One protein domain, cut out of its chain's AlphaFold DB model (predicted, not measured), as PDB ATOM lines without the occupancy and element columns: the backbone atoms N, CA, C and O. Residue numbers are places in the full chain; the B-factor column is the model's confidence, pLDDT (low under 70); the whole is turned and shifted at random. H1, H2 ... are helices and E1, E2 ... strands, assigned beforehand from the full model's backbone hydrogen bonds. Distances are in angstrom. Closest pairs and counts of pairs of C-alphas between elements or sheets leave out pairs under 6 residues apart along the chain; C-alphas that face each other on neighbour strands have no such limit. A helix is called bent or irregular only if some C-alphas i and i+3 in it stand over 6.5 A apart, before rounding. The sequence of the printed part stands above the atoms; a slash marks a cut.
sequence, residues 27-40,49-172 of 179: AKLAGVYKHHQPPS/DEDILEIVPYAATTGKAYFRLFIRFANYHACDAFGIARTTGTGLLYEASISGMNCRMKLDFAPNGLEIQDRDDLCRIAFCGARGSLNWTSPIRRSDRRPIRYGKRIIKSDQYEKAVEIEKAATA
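AT A GLANCE: This is residues 27 to 40 and 49 to 172 of the 179 residues of an uncharacterized protein of Methylobacterium radiotolerans (UniProt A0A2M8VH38). One antiparallel sheet of eight strands is folded back on itself at the bent strand E4 and curled like part of a barrel, open between its edge strands E1 and E8. The irregular helix H1 sits in the curl, the longer helix H3 packs slantwise over E4 and E5, and short H2 only grazes the sheet. The printed part has 138 residues, with eight named strands and three named helices in the order E1 E2 E3 E4 E5 E6 E7 H1 E8 H2 H3; the sheet's order is E1 to E8, and the class is mixed. It is compact, with a radius of gyration of the C-alphas of 14.1 A and spans of 44 by 33 by 27 A.

HOW THE PARTS SIT: The twisted sheet has E1 (residues 31 to 36), E2 (50 to 57), E3 (64 to 73), E4 (77 to 87), E5 (91 to 98), E6 (101 to 110), E7 (113 to 118) and E8 (136 to 138). It is a folded sheet, two leaves facing each other: E1 E2 E3 face E5 E6 E7 E8, with E4 as the hinge. E4 bends by 72 degrees at residue 84; it pairs with E3 over residues 77 to 86 and with E5 over 86 to 87. E2 to E7 form a meander, each strand the antiparallel neighbour of the one before. Within hydrogen-bond range are N 33 and O 53 of E1 and E2, 2.8 A; N 69 and O 81 of E3 and E4, 2.7 A; N 93 and O 86 of E5 and E4, 2.8 A; and N 138 and O 114 of E8 and E7, 2.8 A. The sheet curls round H1 (residues 119 to 127); the closest C-alphas of H1 and E6 are those of Cys 123 and Cys 103, 4.7 A. H3 (residues 158 to 172) is on the sheet at a height of 7.7 A, over E4 and E5, slantwise to the strands at 42 degrees to E4 on the local plane; the C-alphas of Gly 83 and Ala 163 are the closest of E4 and H3, 4.6 A. H2 (residues 151 to 154) only grazes the sheet; it is close to but not clearly touching H3, with the C-alphas of Ile 154 and Tyr 160 closest at 6.5 A. H1 and H3 are apart. Each O i to N i+4 pair of H3 is within hydrogen-bond range, against 2 of 5 in H1, where 2 of 6 O i to N i+3 pairs are; H2 is too short for an i+4 pair.

IN THESE COORDINATES: E1 begins at C-alpha 31, (81.960, 69.090, 118.457). E4 measures 28.0 A from first to last C-alpha, E3 27.9 A, E6 27.2 A, E2 22.4 A and E5 21.5 A. H1 is irregular: C-alphas 120 and 123 are 8.2 A apart. H3, 21.0 A long, ends at C-alpha 172, (80.395, 72.394, 89.936).

THE WHOLE: The two C-alphas farthest apart, those of Pro 39 and Ala 172, are 45.6 A from each other. Residues 41 to 48 are not printed; C-alphas 40 and 49 are 8.2 A apart across this cut. The link from E8 to H2, residues 139 to 150, is long. The mean pLDDT of the printed part is 92.7, and no printed residue is under 70.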
ATOM      1  N   ALA A  27      87.551  65.837 111.845       92.62
ATOM      2  CA  ALA A  27      87.303  65.130 113.097       92.62
ATOM      3  C   ALA A  27      87.984  65.810 114.298       92.62
ATOM      4  O   ALA A  27      87.466  65.762 115.415       92.62
ATOM      5  N   LYS A  28      89.103  66.523 114.087       93.25
ATOM      6  CA  LYS A  28      89.801  67.266 115.151       93.25
ATOM      7  C   LYS A  28      89.036  68.495 115.637       93.25
ATOM      8  O   LYS A  28      89.304  68.960 116.747       93.25
ATOM      9  N   LEU A  29      88.114  69.024 114.836       95.38
ATOM     10  CA  LEU A  29      87.277  70.181 115.174       95.38
ATOM     11  C   LEU A  29      85.840  69.785 115.522       95.38
ATOM     12  O   LEU A  29      85.125  70.591 116.113       95.38
ATOM     13  N   ALA A  30      85.430  68.555 115.209       96.50
ATOM     14  CA  ALA A  30      84.086  68.062 115.457       96.50
ATOM     15  C   ALA A  30      83.661  68.232 116.924       96.50
ATOM     16  O   ALA A  30      84.377  67.851 117.854       96.50
ATOM     17  N   GLY A  31      82.474  68.795 117.128       97.81
ATOM     18  CA  GLY A  31      81.960  69.090 118.457       97.81
ATOM     19  C   GLY A  31      80.927  70.206 118.460       97.81
ATOM     20  O   GLY A  31      80.791  70.952 117.496       97.81
ATOM     21  N   VAL A  32      80.203  70.304 119.569       98.50
ATOM     22  CA  VAL A  32      79.408  71.482 119.913       98.50
ATOM     23  C   VAL A  32      80.195  72.303 120.927       98.50
ATOM     24  O   VAL A  32      80.732  71.757 121.892       98.50
ATOM     25  N   TYR A  33      80.274  73.600 120.691       98.19
ATOM     26  CA  TYR A  33      80.927  74.585 121.537       98.19
ATOM     27  C   TYR A  33      79.842  75.549 121.990       98.19
ATOM     28  O   TYR A  33      79.087  76.047 121.157       98.19
ATOM     29  N   LYS A  34      79.726  75.767 123.298       96.81
ATOM     30  CA  LYS A  34      78.667  76.598 123.864       96.81
ATOM     31  C   LYS A  34      79.243  77.628 124.808       96.81
ATOM     32  O   LYS A  34      80.066  77.284 125.653       96.81
ATOM     33  N   HIS A  35      78.727  78.841 124.713       94.94
ATOM     34  CA  HIS A  35      78.934  79.875 125.705       94.94
ATOM     35  C   HIS A  35      77.580  80.344 126.233       94.94
ATOM     36  O   HIS A  35      76.709  80.733 125.459       94.94
ATOM     37  N   HIS A  36      77.398  80.298 127.552       91.56
ATOM     38  CA  HIS A  36      76.222  80.876 128.191       91.56
ATOM     39  C   HIS A  36      76.455  82.367 128.384       91.56
ATOM     40  O   HIS A  36      77.394  82.757 129.082       91.56
ATOM     41  N   GLN A  37      75.589  83.181 127.798       86.25
ATOM     42  CA  GLN A  37      75.642  84.618 127.992       86.25
ATOM     43  C   GLN A  37      75.254  84.972 129.439       86.25
ATOM     44  O   GLN A  37      74.502  84.227 130.087       86.25
ATOM     45  N   PRO A  38      75.756  86.101 129.972       84.19
ATOM     46  CA  PRO A  38      75.262  86.637 131.230       84.19
ATOM     47  C   PRO A  38      73.734  86.780 131.188       84.19
ATOM     48  O   PRO A  38      73.189  87.104 130.130       84.19
ATOM     49  N   PRO A  39      73.030  86.556 132.311       80.44
ATOM     50  CA  PRO A  39      71.591  86.759 132.356       80.44
ATOM     51  C   PRO A  39      71.236  88.172 131.895       80.44
ATOM     52  O   PRO A  39      71.838  89.142 132.361       80.44
ATOM     53  N   SER A  40      70.257  88.281 131.003       72.38
ATOM     54  CA  SER A  40      69.706  89.569 130.589       72.38
ATOM     55  C   SER A  40      68.289  89.695 131.133       72.38
ATOM     56  O   SER A  40      67.539  88.718 131.134       72.38
ATOM     57  N   ASP A  49      70.642  83.220 127.422       84.69
ATOM     58  CA  ASP A  49      70.894  82.901 126.033       84.69
ATOM     59  C   ASP A  49      72.211  82.135 125.872       84.69
ATOM     60  O   ASP A  49      73.106  82.190 126.719       84.69
ATOM     61  N   GLU A  50      72.292  81.345 124.805       90.31
ATOM     62  CA  GLU A  50      73.470  80.552 124.465       90.31
ATOM     63  C   GLU A  50      73.967  80.957 123.081       90.31
ATOM     64  O   GLU A  50      73.193  80.960 122.121       90.31
ATOM     65  N   ASP A  51      75.271  81.200 122.983       94.69
ATOM     66  CA  ASP A  51      75.983  81.179 121.712       94.69
ATOM     67  C   ASP A  51      76.484  79.757 121.465       94.69
ATOM     68  O   ASP A  51      77.030  79.104 122.363       94.69
ATOM     69  N   ILE A  52      76.280  79.254 120.251       97.31
ATOM     70  CA  ILE A  52      76.529  77.860 119.899       97.31
ATOM     71  C   ILE A  52      77.268  77.801 118.566       97.31
ATOM     72  O   ILE A  52      76.795  78.321 117.561       97.31
ATOM     73  N   LEU A  53      78.394  77.092 118.541       98.50
ATOM     74  CA  LEU A  53      79.030  76.629 117.313       98.50
ATOM     75  C   LEU A  53      78.950  75.104 117.265       98.50
ATOM     76  O   LEU A  53      79.443  74.412 118.152       98.50
ATOM     77  N   GLU A  54      78.338  74.564 116.224       98.62
ATOM     78  CA  GLU A  54      78.274  73.133 115.943       98.62
ATOM     79  C   GLU A  54      79.184  72.843 114.757       98.62
ATOM     80  O   GLU A  54      79.069  73.505 113.732       98.62
ATOM     81  N   ILE A  55      80.076  71.860 114.880       98.25
ATOM     82  CA  ILE A  55      80.959  71.407 113.800       98.25
ATOM     83  C   ILE A  55      80.763  69.903 113.616       98.25
ATOM     84  O   ILE A  55      81.031  69.114 114.528       98.25
ATOM     85  N   VAL A  56      80.314  69.498 112.428       97.56
ATOM     86  CA  VAL A  56      80.091  68.097 112.046       97.56
ATOM     87  C   VAL A  56      80.954  67.777 110.824       97.56
ATOM     88  O   VAL A  56      80.852  68.490 109.825       97.56
ATOM     89  N   PRO A  57      81.792  66.723 110.849       96.81
ATOM     90  CA  PRO A  57      82.569  66.321 109.680       96.81
ATOM     91  C   PRO A  57      81.682  66.124 108.451       96.81
ATOM     92  O   PRO A  57      80.627  65.490 108.535       96.81
ATOM     93  N   TYR A  58      82.110  66.661 107.310       95.88
ATOM     94  CA  TYR A  58      81.376  66.491 106.067       95.88
ATOM     95  C   TYR A  58      81.804  65.184 105.399       95.88
ATOM     96  O   TYR A  58      82.940  65.046 104.966       95.88
ATOM     97  N   ALA A  59      80.901  64.207 105.309       86.88
ATOM     98  CA  ALA A  59      81.257  62.830 104.948       86.88
ATOM     99  C   ALA A  59      81.970  62.672 103.589       86.88
ATOM    100  O   ALA A  59      82.697  61.703 103.398       86.88
ATOM    101  N   ALA A  60      81.784  63.609 102.654       81.56
ATOM    102  CA  ALA A  60      82.409  63.540 101.337       81.56
ATOM    103  C   ALA A  60      83.916  63.868 101.343       81.56
ATOM    104  O   ALA A  60      84.596  63.587 100.360       81.56
ATOM    105  N   THR A  61      84.455  64.482 102.406       86.19
ATOM    106  CA  THR A  61      85.878  64.847 102.468       86.19
ATOM    107  C   THR A  61      86.374  65.064 103.897       86.19
ATOM    108  O   THR A  61      85.689  65.620 104.748       86.19
ATOM    109  N   THR A  62      87.623  64.680 104.157       86.06
ATOM    110  CA  THR A  62      88.276  64.853 105.463       86.06
ATOM    111  C   THR A  62      88.590  66.312 105.792       86.06
ATOM    112  O   THR A  62      88.673  66.662 106.964       86.06
ATOM    113  N   GLY A  63      88.745  67.175 104.784       93.44
ATOM    114  CA  GLY A  63      89.162  68.567 104.962       93.44
ATOM    115  C   GLY A  63      88.020  69.580 105.023       93.44
ATOM    116  O   GLY A  63      88.297  70.782 105.023       93.44
ATOM    117  N   LYS A  64      86.754  69.143 105.057       96.88
ATOM    118  CA  LYS A  64      85.594  70.034 105.209       96.88
ATOM    119  C   LYS A  64      84.681  69.587 106.344       96.88
ATOM    120  O   LYS A  64      84.599  68.409 106.687       96.88
ATOM    121  N   ALA A  65      83.961  70.544 106.908       97.75
ATOM    122  CA  ALA A  65      82.962  70.303 107.935       97.75
ATOM    123  C   ALA A  65      81.716  71.138 107.658       97.75
ATOM    124  O   ALA A  65      81.816  72.278 107.208       97.75
ATOM    125  N   TYR A  66      80.554  70.580 107.978       98.31
ATOM    126  CA  TYR A  66      79.382  71.400 108.232       98.31
ATOM    127  C   TYR A  66      79.611  72.195 109.512       98.31
ATOM    128  O   TYR A  66      80.045  71.627 110.521       98.31
ATOM    129  N   PHE A  67      79.279  73.478 109.479       98.56
ATOM    130  CA  PHE A  67      79.162  74.285 110.675       98.56
ATOM    131  C   PHE A  67      77.775  74.904 110.786       98.56
ATOM    132  O   PHE A  67      77.123  75.191 109.781       98.56
ATOM    133  N   ARG A  68      77.368  75.153 112.028       98.25
ATOM    134  CA  ARG A  68      76.276  76.059 112.366       98.25
ATOM    135  C   ARG A  68      76.707  76.941 113.524       98.25
ATOM    136  O   ARG A  68      77.078  76.437 114.578       98.25
ATOM    137  N   LEU A  69      76.664  78.243 113.310       97.81
ATOM    138  CA  LEU A  69      76.973  79.284 114.266       97.81
ATOM    139  C   LEU A  69      75.677  80.018 114.592       97.81
ATOM    140  O   LEU A  69      75.162  80.778 113.775       97.81
ATOM    141  N   PHE A  70      75.178  79.792 115.798       95.56
ATOM    142  CA  PHE A  70      74.059  80.524 116.358       95.56
ATOM    143  C   PHE A  70      74.581  81.498 117.412       95.56
ATOM    144  O   PHE A  70      75.195  81.077 118.391       95.56
ATOM    145  N   ILE A  71      74.353  82.792 117.209       92.31
ATOM    146  CA  ILE A  71      74.753  83.856 118.138       92.31
ATOM    147  C   ILE A  71      73.516  84.659 118.490       92.31
ATOM    148  O   ILE A  71      72.777  85.048 117.583       92.31
ATOM    149  N   ARG A  72      73.320  84.969 119.771       88.00
ATOM    150  CA  ARG A  72      72.345  85.986 120.176       88.00
ATOM    151  C   ARG A  72      73.032  87.314 120.450       88.00
ATOM    152  O   ARG A  72      74.082  87.380 121.076       88.00
ATOM    153  N   PHE A  73      72.407  88.388 119.999       82.38
ATOM    154  CA  PHE A  73      72.803  89.757 120.291       82.38
ATOM    155  C   PHE A  73      71.798  90.389 121.255       82.38
ATOM    156  O   PHE A  73      70.675  89.907 121.424       82.38
ATOM    157  N   ALA A  74      72.188  91.520 121.846       73.12
ATOM    158  CA  ALA A  74      71.280  92.343 122.634       73.12
ATOM    159  C   ALA A  74      69.996  92.684 121.844       73.12
ATOM    160  O   ALA A  74      70.011  92.789 120.613       73.12
ATOM    161  N   ASN A  75      68.887  92.881 122.564       71.69
ATOM    162  CA  ASN A  75      67.551  93.138 122.008       71.69
ATOM    163  C   ASN A  75      66.972  91.980 121.171       71.69
ATOM    164  O   ASN A  75      66.289  92.219 120.178       71.69
ATOM    165  N   TYR A  76      67.236  90.729 121.565       74.69
ATOM    166  CA  TYR A  76      66.649  89.517 120.965       74.69
ATOM    167  C   TYR A  76      66.964  89.292 119.476       74.69
ATOM    168  O   TYR A  76      66.293  88.504 118.804       74.69
ATOM    169  N   HIS A  77      67.998  89.941 118.943       82.19
ATOM    170  CA  HIS A  77      68.501  89.628 117.610       82.19
ATOM    171  C   HIS A  77      69.377  88.381 117.643       82.19
ATOM    172  O   HIS A  77      69.997  88.070 118.655       82.19
ATOM    173  N   ALA A  78      69.439  87.661 116.529       88.00
ATOM    174  CA  ALA A  78      70.301  86.498 116.405       88.00
ATOM    175  C   ALA A  78      70.920  86.433 115.011       88.00
ATOM    176  O   ALA A  78      70.356  86.948 114.046       88.00
ATOM    177  N   CYS A  79      72.076  85.787 114.924       91.44
ATOM    178  CA  CYS A  79      72.610  85.277 113.673       91.44
ATOM    179  C   CYS A  79      72.537  83.753 113.692       91.44
ATOM    180  O   CYS A  79      72.891  83.148 114.702       91.44
ATOM    181  N   ASP A  80      72.102  83.148 112.588       93.75
ATOM    182  CA  ASP A  80      72.167  81.699 112.373       93.75
ATOM    183  C   ASP A  80      72.904  81.444 111.053       93.75
ATOM    184  O   ASP A  80      72.306  81.367 109.980       93.75
ATOM    185  N   ALA A  81      74.235  81.412 111.134       95.88
ATOM    186  CA  ALA A  81      75.108  81.189 109.991       95.88
ATOM    187  C   ALA A  81      75.456  79.708 109.868       95.88
ATOM    188  O   ALA A  81      75.863  79.079 110.840       95.88
ATOM    189  N   PHE A  82      75.350  79.140 108.672       97.75
ATOM    190  CA  PHE A  82      75.642  77.728 108.452       97.75
ATOM    191  C   PHE A  82      76.219  77.490 107.061       97.75
ATOM    192  O   PHE A  82      76.013  78.272 106.135       97.75
ATOM    193  N   GLY A  83      76.943  76.386 106.902       97.44
ATOM    194  CA  GLY A  83      77.544  76.042 105.622       97.44
ATOM    195  C   GLY A  83      78.498  74.862 105.708       97.44
ATOM    196  O   GLY A  83      78.793  74.356 106.789       97.44
ATOM    197  N   ILE A  84      79.003  74.432 104.553       97.75
ATOM    198  CA  ILE A  84      80.152  73.530 104.482       97.75
ATOM    199  C   ILE A  84      81.402  74.395 104.329       97.75
ATOM    200  O   ILE A  84      81.559  75.108 103.343       97.75
ATOM    201  N   ALA A  85      82.283  74.360 105.323       97.62
ATOM    202  CA  ALA A  85      83.516  75.133 105.345       97.62
ATOM    203  C   ALA A  85      84.731  74.224 105.176       97.62
ATOM    204  O   ALA A  85      84.733  73.070 105.620       97.62
ATOM    205  N   ARG A  86      85.801  74.761 104.585       96.81
ATOM    206  CA  ARG A  86      87.114  74.124 104.664       96.81
ATOM    207  C   ARG A  86      87.639  74.266 106.079       96.81
ATOM    208  O   ARG A  86      87.487  75.299 106.719       96.81
ATOM    209  N   THR A  87      88.283  73.225 106.560       96.50
ATOM    210  CA  THR A  87      89.022  73.276 107.816       96.50
ATOM    211  C   THR A  87      90.339  74.026 107.623       96.50
ATOM    212  O   THR A  87      90.919  74.057 106.536       96.50
ATOM    213  N   THR A  88      90.827  74.640 108.689       95.62
ATOM    214  CA  THR A  88      92.145  75.276 108.767       95.62
ATOM    215  C   THR A  88      92.887  74.715 109.982       95.62
ATOM    216  O   THR A  88      92.334  73.929 110.754       95.62
ATOM    217  N   GLY A  89      94.154  75.094 110.185       90.94
ATOM    218  CA  GLY A  89      94.895  74.678 111.387       90.94
ATOM    219  C   GLY A  89      94.231  75.128 112.698       90.94
ATOM    220  O   GLY A  89      94.320  74.443 113.721       90.94
ATOM    221  N   THR A  90      93.533  76.261 112.656       93.12
ATOM    222  CA  THR A  90      92.971  76.970 113.812       93.12
ATOM    223  C   THR A  90      91.446  76.923 113.879       93.12
ATOM    224  O   THR A  90      90.897  77.146 114.956       93.12
ATOM    225  N   GLY A  91      90.753  76.559 112.799       96.94
ATOM    226  CA  GLY A  91      89.295  76.552 112.753       96.94
ATOM    227  C   GLY A  91      88.733  76.265 111.361       96.94
ATOM    228  O   GLY A  91      89.024  75.217 110.780       96.94
ATOM    229  N   LEU A  92      87.887  77.156 110.848       98.31
ATOM    230  CA  LEU A  92      87.144  76.983 109.600       98.31
ATOM    231  C   LEU A  92      87.244  78.223 108.701       98.31
ATOM    232  O   LEU A  92      87.268  79.358 109.174       98.31
ATOM    233  N   LEU A  93      87.233  77.995 107.391       97.62
ATOM    234  CA  LEU A  93      87.101  79.008 106.351       97.62
ATOM    235  C   LEU A  93      85.923  78.639 105.444       97.62
ATOM    236  O   LEU A  93      85.967  77.649 104.706       97.62
ATOM    237  N   TYR A  94      84.863  79.432 105.531       97.25
ATOM    238  CA  TYR A  94      83.671  79.339 104.704       97.25
ATOM    239  C   TYR A  94      83.774  80.300 103.521       97.25
ATOM    240  O   TYR A  94      84.073  81.478 103.704       97.25
ATOM    241  N   GLU A  95      83.531  79.791 102.315       95.44
ATOM    242  CA  GLU A  95      83.587  80.545 101.062       95.44
ATOM    243  C   GLU A  95      82.436  80.063 100.175       95.44
ATOM    244  O   GLU A  95      82.413  78.897  99.779       95.44
ATOM    245  N   ALA A  96      81.466  80.932  99.889       94.00
ATOM    246  CA  ALA A  96      80.336  80.611  99.022       94.00
ATOM    247  C   ALA A  96      79.751  81.861  98.358       94.00
ATOM    248  O   ALA A  96      79.780  82.955  98.922       94.00
ATOM    249  N   SER A  97      79.153  81.680  97.180       91.19
ATOM    250  CA  SER A  97      78.281  82.691  96.580       91.19
ATOM    251  C   SER A  97      76.844  82.454  97.038       91.19
ATOM    252  O   SER A  97      76.264  81.404  96.755       91.19
ATOM    253  N   ILE A  98      76.272  83.414  97.764       85.44
ATOM    254  CA  ILE A  98      74.895  83.366  98.266       85.44
ATOM    255  C   ILE A  98      74.155  84.562  97.679       85.44
ATOM    256  O   ILE A  98      74.508  85.708  97.951       85.44
ATOM    257  N   SER A  99      73.142  84.305  96.848       83.44
ATOM    258  CA  SER A  99      72.358  85.359  96.177       83.44
ATOM    259  C   SER A  99      73.225  86.375  95.413       83.44
ATOM    260  O   SER A  99      72.936  87.568  95.405       83.44
ATOM    261  N   GLY A 100      74.318  85.908  94.799       85.50
ATOM    262  CA  GLY A 100      75.265  86.746  94.053       85.50
ATOM    263  C   GLY A 100      76.306  87.473  94.911       85.50
ATOM    264  O   GLY A 100      77.182  88.134  94.358       85.50
ATOM    265  N   MET A 101      76.257  87.339  96.240       87.81
ATOM    266  CA  MET A 101      77.261  87.889  97.150       87.81
ATOM    267  C   MET A 101      78.307  86.831  97.490       87.81
ATOM    268  O   MET A 101      77.973  85.735  97.940       87.81
ATOM    269  N   ASN A 102      79.583  87.179  97.325       92.19
ATOM    270  CA  ASN A 102      80.700  86.314  97.696       92.19
ATOM    271  C   ASN A 102      80.947  86.393  99.206       92.19
ATOM    272  O   ASN A 102      81.759  87.184  99.677       92.19
ATOM    273  N   CYS A 103      80.241  85.562  99.962       94.00
ATOM    274  CA  CYS A 103      80.437  85.428 101.394       94.00
ATOM    275  C   CYS A 103      81.736  84.656 101.676       94.00
ATOM    276  O   CYS A 103      81.910  83.510 101.250       94.00
ATOM    277  N   ARG A 104      82.649  85.294 102.416       96.38
ATOM    278  CA  ARG A 104      83.876  84.680 102.927       96.38
ATOM    279  C   ARG A 104      83.995  84.941 104.421       96.38
ATOM    280  O   ARG A 104      84.336  86.048 104.830       96.38
ATOM    281  N   MET A 105      83.757  83.903 105.216       97.44
ATOM    282  CA  MET A 105      83.789  83.969 106.672       97.44
ATOM    283  C   MET A 105      84.850  83.038 107.243       97.44
ATOM    284  O   MET A 105      84.937  81.864 106.883       97.44
ATOM    285  N   LYS A 106      85.634  83.552 108.179       98.19
ATOM    286  CA  LYS A 106      86.638  82.806 108.928       98.19
ATOM    287  C   LYS A 106      86.175  82.646 110.376       98.19
ATOM    288  O   LYS A 106      85.722  83.611 110.982       98.19
ATOM    289  N   LEU A 107      86.293  81.430 110.907       98.38
ATOM    290  CA  LEU A 107      85.952  81.061 112.283       98.38
ATOM    291  C   LEU A 107      87.173  80.396 112.920       98.38
ATOM    292  O   LEU A 107      87.369  79.193 112.751       98.38
ATOM    293  N   ASP A 108      88.000  81.155 113.631       98.06
ATOM    294  CA  ASP A 108      89.272  80.668 114.169       98.06
ATOM    295  C   ASP A 108      89.274  80.635 115.694       98.06
ATOM    296  O   ASP A 108      88.948  81.612 116.360       98.06
ATOM    297  N   PHE A 109      89.703  79.514 116.274       97.88
ATOM    298  CA  PHE A 109      89.931  79.448 117.712       97.88
ATOM    299  C   PHE A 109      91.239  80.164 118.071       97.88
ATOM    300  O   PHE A 109      92.329  79.623 117.871       97.88
ATOM    301  N   ALA A 110      91.113  81.358 118.643       96.31
ATOM    302  CA  ALA A 110      92.191  82.164 119.198       96.31
ATOM    303  C   ALA A 110      92.309  81.957 120.729       96.31
ATOM    304  O   ALA A 110      91.412  81.385 121.358       96.31
ATOM    305  N   PRO A 111      93.398  82.412 121.382       94.94
ATOM    306  CA  PRO A 111      93.564  82.256 122.833       94.94
ATOM    307  C   PRO A 111      92.444  82.895 123.676       94.94
ATOM    308  O   PRO A 111      92.122  82.412 124.762       94.94
ATOM    309  N   ASN A 112      91.848  83.983 123.185       94.00
ATOM    310  CA  ASN A 112      90.813  84.756 123.869       94.00
ATOM    311  C   ASN A 112      89.374  84.332 123.518       94.00
ATOM    312  O   ASN A 112      88.453  84.791 124.191       94.00
ATOM    313  N   GLY A 113      89.171  83.452 122.534       97.50
ATOM    314  CA  GLY A 113      87.840  83.047 122.089       97.50
ATOM    315  C   GLY A 113      87.810  82.583 120.635       97.50
ATOM    316  O   GLY A 113      88.827  82.173 120.076       97.50
ATOM    317  N   LEU A 114      86.635  82.646 120.021       97.88
ATOM    318  CA  LEU A 114      86.428  82.352 118.611       97.88
ATOM    319  C   LEU A 114      86.460  83.672 117.847       97.88
ATOM    320  O   LEU A 114      85.555  84.493 117.969       97.88
ATOM    321  N   GLU A 115      87.507  83.883 117.065       97.94
ATOM    322  CA  GLU A 115      87.610  85.016 116.163       97.94
ATOM    323  C   GLU A 115      86.746  84.765 114.925       97.94
ATOM    324  O   GLU A 115      86.957  83.800 114.185       97.94
ATOM    325  N   ILE A 116      85.759  85.635 114.725       97.62
ATOM    326  CA  ILE A 116      84.839  85.605 113.594       97.62
ATOM    327  C   ILE A 116      85.200  86.798 112.715       97.62
ATOM    328  O   ILE A 116      85.204  87.936 113.190       97.62
ATOM    329  N   GLN A 117      85.531  86.523 111.456       97.50
ATOM    330  CA  GLN A 117      85.819  87.551 110.460       97.50
ATOM    331  C   GLN A 117      84.943  87.314 109.236       97.50
ATOM    332  O   GLN A 117      85.019  86.251 108.621       97.50
ATOM    333  N   ASP A 118      84.151  88.307 108.866       95.12
ATOM    334  CA  ASP A 118      83.325  88.331 107.667       95.12
ATOM    335  C   ASP A 118      83.892  89.360 106.698       95.12
ATOM    336  O   ASP A 118      83.843  90.572 106.928       95.12
ATOM    337  N   ARG A 119      84.480  88.861 105.615       93.81
ATOM    338  CA  ARG A 119      85.103  89.712 104.614       93.81
ATOM    339  C   ARG A 119      84.027  90.541 103.912       93.81
ATOM    340  O   ARG A 119      83.096  89.992 103.327       93.81
ATOM    341  N   ASP A 120      84.225  91.857 103.915       91.38
ATOM    342  CA  ASP A 120      83.356  92.833 103.249       91.38
ATOM    343  C   ASP A 120      81.904  92.850 103.804       91.38
ATOM    344  O   ASP A 120      81.004  93.384 103.158       91.38
ATOM    345  N   ASP A 121      81.670  92.279 104.999       90.31
ATOM    346  CA  ASP A 121      80.362  92.159 105.681       90.31
ATOM    347  C   ASP A 121      79.258  91.458 104.854       90.31
ATOM    348  O   ASP A 121      78.055  91.673 105.067       90.31
ATOM    349  N   LEU A 122      79.644  90.617 103.890       91.50
ATOM    350  CA  LEU A 122      78.709  89.978 102.961       91.50
ATOM    351  C   LEU A 122      78.008  88.755 103.568       91.50
ATOM    352  O   LEU A 122      76.844  88.494 103.251       91.50
ATOM    353  N   CYS A 123      78.661  88.014 104.466       92.38
ATOM    354  CA  CYS A 123      78.030  86.882 105.148       92.38
ATOM    355  C   CYS A 123      76.971  87.339 106.156       92.38
ATOM    356  O   CYS A 123      75.938  86.690 106.325       92.38
ATOM    357  N   ARG A 124      77.186  88.487 106.794       90.75
ATOM    358  CA  ARG A 124      76.267  89.126 107.737       90.75
ATOM    359  C   ARG A 124      74.928  89.428 107.082       90.75
ATOM    360  O   ARG A 124      73.889  89.157 107.680       90.75
ATOM    361  N   ILE A 125      74.948  89.927 105.845       88.06
ATOM    362  CA  ILE A 125      73.732  90.188 105.064       88.06
ATOM    363  C   ILE A 125      72.969  88.881 104.812       88.06
ATOM    364  O   ILE A 125      71.747  88.859 104.945       88.06
ATOM    365  N   ALA A 126      73.682  87.794 104.504       87.38
ATOM    366  CA  ALA A 126      73.077  86.494 104.225       87.38
ATOM    367  C   ALA A 126      72.494  85.800 105.471       87.38
ATOM    368  O   ALA A 126      71.445  85.166 105.368       87.38
ATOM    369  N   PHE A 127      73.147  85.907 106.634       90.81
ATOM    370  CA  PHE A 127      72.827  85.074 107.805       90.81
ATOM    371  C   PHE A 127      72.295  85.819 109.031       90.81
ATOM    372  O   PHE A 127      71.627  85.217 109.872       90.81
ATOM    373  N   CYS A 128      72.598  87.109 109.174       89.25
ATOM    374  CA  CYS A 128      72.320  87.854 110.404       89.25
ATOM    375  C   CYS A 128      71.413  89.080 110.202       89.25
ATOM    376  O   CYS A 128      71.051  89.755 111.172       89.25
ATOM    377  N   GLY A 129      71.076  89.416 108.952       84.75
ATOM    378  CA  GLY A 129      70.348  90.636 108.613       84.75
ATOM    379  C   GLY A 129      71.095  91.916 109.014       84.75
ATOM    380  O   GLY A 129      72.304  91.929 109.240       84.75
ATOM    381  N   ALA A 130      70.365  93.030 109.122       79.44
ATOM    382  CA  ALA A 130      70.965  94.354 109.325       79.44
ATOM    383  C   ALA A 130      71.620  94.567 110.705       79.44
ATOM    384  O   ALA A 130      72.423  95.489 110.851       79.44
ATOM    385  N   ARG A 131      71.265  93.755 111.713       79.62
ATOM    386  CA  ARG A 131      71.597  93.999 113.131       79.62
ATOM    387  C   ARG A 131      72.630  93.047 113.730       79.62
ATOM    388  O   ARG A 131      73.125  93.331 114.814       79.62
ATOM    389  N   GLY A 132      72.960  91.943 113.062       82.25
ATOM    390  CA  GLY A 132      74.073  91.102 113.498       82.25
ATOM    391  C   GLY A 132      75.421  91.655 113.050       82.25
ATOM    392  O   GLY A 132      75.483  92.440 112.104       82.25
ATOM    393  N   SER A 133      76.490  91.219 113.717       84.94
ATOM    394  CA  SER A 133      77.883  91.436 113.312       84.94
ATOM    395  C   SER A 133      78.645  90.111 113.340       84.94
ATOM    396  O   SER A 133      78.461  89.303 114.252       84.94
ATOM    397  N   LEU A 134      79.504  89.904 112.340       91.31
ATOM    398  CA  LEU A 134      80.391  88.742 112.198       91.31
ATOM    399  C   LEU A 134      81.871  89.164 112.134       91.31
ATOM    400  O   LEU A 134      82.697  88.450 111.584       91.31
ATOM    401  N   ASN A 135      82.204  90.327 112.697       94.25
ATOM    402  CA  ASN A 135      83.565  90.860 112.761       94.25
ATOM    403  C   ASN A 135      83.939  91.187 114.212       94.25
ATOM    404  O   ASN A 135      83.989  92.351 114.612       94.25
ATOM    405  N   TRP A 136      84.113  90.146 115.032       93.50
ATOM    406  CA  TRP A 136      84.404  90.264 116.465       93.50
ATOM    407  C   TRP A 136      84.912  88.942 117.068       93.50
ATOM    408  O   TRP A 136      84.878  87.887 116.430       93.50
ATOM    409  N   THR A 137      85.382  88.982 118.317       95.88
ATOM    410  CA  THR A 137      85.801  87.779 119.055       95.88
ATOM    411  C   THR A 137      84.697  87.295 119.991       95.88
ATOM    412  O   THR A 137      84.438  87.911 121.025       95.88
ATOM    413  N   SER A 138      84.090  86.158 119.653       94.12
ATOM    414  CA  SER A 138      83.107  85.475 120.494       94.12
ATOM    415  C   SER A 138      83.748  84.838 121.731       94.12
ATOM    416  O   SER A 138      84.854  84.300 121.629       94.12
ATOM    417  N   PRO A 139      83.064  84.809 122.894       95.44
ATOM    418  CA  PRO A 139      83.572  84.142 124.089       95.44
ATOM    419  C   PRO A 139      83.593  82.608 123.997       95.44
ATOM    420  O   PRO A 139      84.068  81.969 124.935       95.44
ATOM    421  N   ILE A 140      83.082  82.012 122.910       97.00
ATOM    422  CA  ILE A 140      83.201  80.575 122.637       97.00
ATOM    423  C   ILE A 140      84.685  80.197 122.555       97.00
ATOM    424  O   ILE A 140      85.429  80.739 121.744       97.00
ATOM    425  N   ARG A 141      85.132  79.224 123.351       97.19
ATOM    426  CA  ARG A 141      86.528  78.759 123.369       97.19
ATOM    427  C   ARG A 141      86.654  77.348 122.826       97.19
ATOM    428  O   ARG A 141      85.755  76.519 122.945       97.19
ATOM    429  N   ARG A 142      87.851  77.004 122.344       96.56
ATOM    430  CA  ARG A 142      88.172  75.624 121.935       96.56
ATOM    431  C   ARG A 142      88.005  74.614 123.078       96.56
ATOM    432  O   ARG A 142      87.632  73.469 122.834       96.56
ATOM    433  N   SER A 143      88.261  75.035 124.318       96.56
ATOM    434  CA  SER A 143      88.062  74.237 125.540       96.56
ATOM    435  C   SER A 143      86.594  73.900 125.827       96.56
ATOM    436  O   SER A 143      86.306  72.940 126.547       96.56
ATOM    437  N   ASP A 144      85.659  74.646 125.238       97.06
ATOM    438  CA  ASP A 144      84.223  74.461 125.458       97.06
ATOM    439  C   ASP A 144      83.671  73.292 124.637       97.06
ATOM    440  O   ASP A 144      82.513  72.909 124.795       97.06
ATOM    441  N   ARG A 145      84.512  72.677 123.793       97.75
ATOM    442  CA  ARG A 145      84.155  71.541 122.947       97.75
ATOM    443  C   ARG A 145      83.526  70.414 123.754       97.75
ATOM    444  O   ARG A 145      84.121  69.892 124.704       97.75
ATOM    445  N   ARG A 146      82.358  69.960 123.314       98.06
ATOM    446  CA  ARG A 146      81.688  68.746 123.787       98.06
ATOM    447  C   ARG A 146      81.285  67.864 122.601       98.06
ATOM    448  O   ARG A 146      81.060  68.377 121.504       98.06
ATOM    449  N   PRO A 147      81.170  66.536 122.786       97.62
ATOM    450  CA  PRO A 147      80.655  65.656 121.742       97.62
ATOM    451  C   PRO A 147      79.221  66.023 121.335       97.62
ATOM    452  O   PRO A 147      78.357  66.219 122.194       97.62
ATOM    453  N   ILE A 148      78.944  66.057 120.029       96.12
ATOM    454  CA  ILE A 148      77.585  66.261 119.510       96.12
ATOM    455  C   ILE A 148      76.786  64.966 119.680       96.12
ATOM    456  O   ILE A 148      77.029  63.976 118.994       96.12
ATOM    457  N   ARG A 149      75.778  64.980 120.557       96.69
ATOM    458  CA  ARG A 149      74.897  63.817 120.798       96.69
ATOM    459  C   ARG A 149      73.770  63.672 119.771       96.69
ATOM    460  O   ARG A 149      73.170  62.611 119.651       96.69
ATOM    461  N   TYR A 150      73.485  64.735 119.026       95.94
ATOM    462  CA  TYR A 150      72.369  64.838 118.083       95.94
ATOM    463  C   TYR A 150      72.835  65.041 116.633       95.94
ATOM    464  O   TYR A 150      72.091  65.558 115.804       95.94
ATOM    465  N   GLY A 151      74.046  64.583 116.290       92.81
ATOM    466  CA  GLY A 151      74.626  64.764 114.951       92.81
ATOM    467  C   GLY A 151      73.755  64.177 113.838       92.81
ATOM    468  O   GLY A 151      73.589  64.794 112.793       92.81
ATOM    469  N   LYS A 152      73.081  63.048 114.108       94.69
ATOM    470  CA  LYS A 152      72.102  62.440 113.188       94.69
ATOM    471  C   LYS A 152      70.915  63.353 112.859       94.69
ATOM    472  O   LYS A 152      70.307  63.177 111.811       94.69
ATOM    473  N   ARG A 153      70.551  64.273 113.759       97.06
ATOM    474  CA  ARG A 153      69.493  65.264 113.522       97.06
ATOM    475  C   ARG A 153      70.018  66.428 112.687       97.06
ATOM    476  O   ARG A 153      69.314  66.851 111.786       97.06
ATOM    477  N   ILE A 154      71.247  66.883 112.948       96.62
ATOM    478  CA  ILE A 154      71.894  67.940 112.153       96.62
ATOM    479  C   ILE A 154      71.978  67.523 110.685       96.62
ATOM    480  O   ILE A 154      71.503  68.246 109.829       96.62
ATOM    481  N   ILE A 155      72.491  66.329 110.381       95.81
ATOM    482  CA  ILE A 155      72.646  65.878 108.983       95.81
ATOM    483  C   ILE A 155      71.318  65.660 108.235       95.81
ATOM    484  O   ILE A 155      71.329  65.387 107.040       95.81
ATOM    485  N   LYS A 156      70.185  65.712 108.944       96.94
ATOM    486  CA  LYS A 156      68.829  65.587 108.397       96.94
ATOM    487  C   LYS A 156      68.062  66.914 108.434       96.94
ATOM    488  O   LYS A 156      66.859  66.898 108.204       96.94
ATOM    489  N   SER A 157      68.703  68.018 108.816       97.50
ATOM    490  CA  SER A 157      68.050  69.323 108.867       97.50
ATOM    491  C   SER A 157      68.065  70.005 107.503       97.50
ATOM    492  O   SER A 157      69.004  69.832 106.722       97.50
ATOM    493  N   ASP A 158      67.076  70.866 107.271       97.69
ATOM    494  CA  ASP A 158      66.979  71.693 106.064       97.69
ATOM    495  C   ASP A 158      68.224  72.583 105.879       97.69
ATOM    496  O   ASP A 158      68.701  72.787 104.765       97.69
ATOM    497  N   GLN A 159      68.810  73.074 106.980       96.69
ATOM    498  CA  GLN A 159      70.055  73.854 106.951       96.69
ATOM    499  C   GLN A 159      71.238  73.034 106.425       96.69
ATOM    500  O   GLN A 159      72.032  73.535 105.628       96.69
ATOM    501  N   TYR A 160      71.361  71.768 106.839       97.75
ATOM    502  CA  TYR A 160      72.409  70.887 106.331       97.75
ATOM    503  C   TYR A 160      72.185  70.558 104.855       97.75
ATOM    504  O   TYR A 160      73.127  70.629 104.066       97.75
ATOM    505  N   GLU A 161      70.949  70.248 104.462       97.56
ATOM    506  CA  GLU A 161      70.602  70.011 103.059       97.56
ATOM    507  C   GLU A 161      70.955  71.220 102.185       97.56
ATOM    508  O   GLU A 161      71.669  71.075 101.187       97.56
ATOM    509  N   LYS A 162      70.570  72.428 102.613       96.12
ATOM    510  CA  LYS A 162      70.892  73.661 101.893       96.12
ATOM    511  C   LYS A 162      72.395  73.929 101.833       96.12
ATOM    512  O   LYS A 162      72.904  74.332 100.788       96.12
ATOM    513  N   ALA A 163      73.126  73.668 102.917       96.69
ATOM    514  CA  ALA A 163      74.583  73.786 102.934       96.69
ATOM    515  C   ALA A 163      75.244  72.851 101.908       96.69
ATOM    516  O   ALA A 163      76.182  73.255 101.221       96.69
ATOM    517  N   VAL A 164      74.740  71.620 101.772       96.56
ATOM    518  CA  VAL A 164      75.223  70.650 100.780       96.56
ATOM    519  C   VAL A 164      74.890  71.083  99.352       96.56
ATOM    520  O   VAL A 164      75.722  70.909  98.464       96.56
ATOM    521  N   GLU A 165      73.705  71.644  99.113       95.38
ATOM    522  CA  GLU A 165      73.320  72.194  97.806       95.38
ATOM    523  C   GLU A 165      74.275  73.318  97.371       95.38
ATOM    524  O   GLU A 165      74.827  73.267  96.270       95.38
ATOM    525  N   ILE A 166      74.536  74.282  98.262       93.62
ATOM    526  CA  ILE A 166      75.446  75.411  98.011       93.62
ATOM    527  C   ILE A 166      76.870  74.913  97.717       93.62
ATOM    528  O   ILE A 166      77.490  75.332  96.742       93.62
ATOM    529  N   GLU A 167      77.381  73.986  98.526       93.75
ATOM    530  CA  GLU A 167      78.716  73.392  98.362       93.75
ATOM    531  C   GLU A 167      78.868  72.642  97.028       93.75
ATOM    532  O   GLU A 167      79.891  72.765  96.344       93.75
ATOM    533  N   LYS A 168      77.836  71.897  96.615       92.31
ATOM    534  CA  LYS A 168      77.814  71.217  95.314       92.31
ATOM    535  C   LYS A 168      77.805  72.214  94.159       92.31
ATOM    536  O   LYS A 168      78.561  72.027  93.208       92.31
ATOM    537  N   ALA A 169      76.997  73.271  94.247       88.38
ATOM    538  CA  ALA A 169      76.943  74.316  93.227       88.38
ATOM    539  C   ALA A 169      78.295  75.041  93.083       88.38
ATOM    540  O   ALA A 169      78.771  75.242  91.966       88.38
ATOM    541  N   ALA A 170      78.957  75.351  94.202       84.50
ATOM    542  CA  ALA A 170      80.285  75.963  94.210       84.50
ATOM    543  C   ALA A 170      81.352  75.055  93.574       84.50
ATOM    544  O   ALA A 170      82.179  75.512  92.784       84.50
ATOM    545  N   THR A 171      81.310  73.753  93.870       79.81
ATOM    546  CA  THR A 171      82.245  72.776  93.292       79.81
ATOM    547  C   THR A 171      82.008  72.587  91.791       79.81
ATOM    548  O   THR A 171      82.966  72.555  91.024       79.81
ATOM    549  N   ALA A 172      80.746  72.526  91.351       73.25
ATOM    550  CA  ALA A 172      80.395  72.394  89.936       73.25
ATOM    551  C   ALA A 172      80.816  73.620  89.106       73.25
ATOM    552  O   ALA A 172      81.295  73.463  87.986       73.25
TER     553      ALA A 172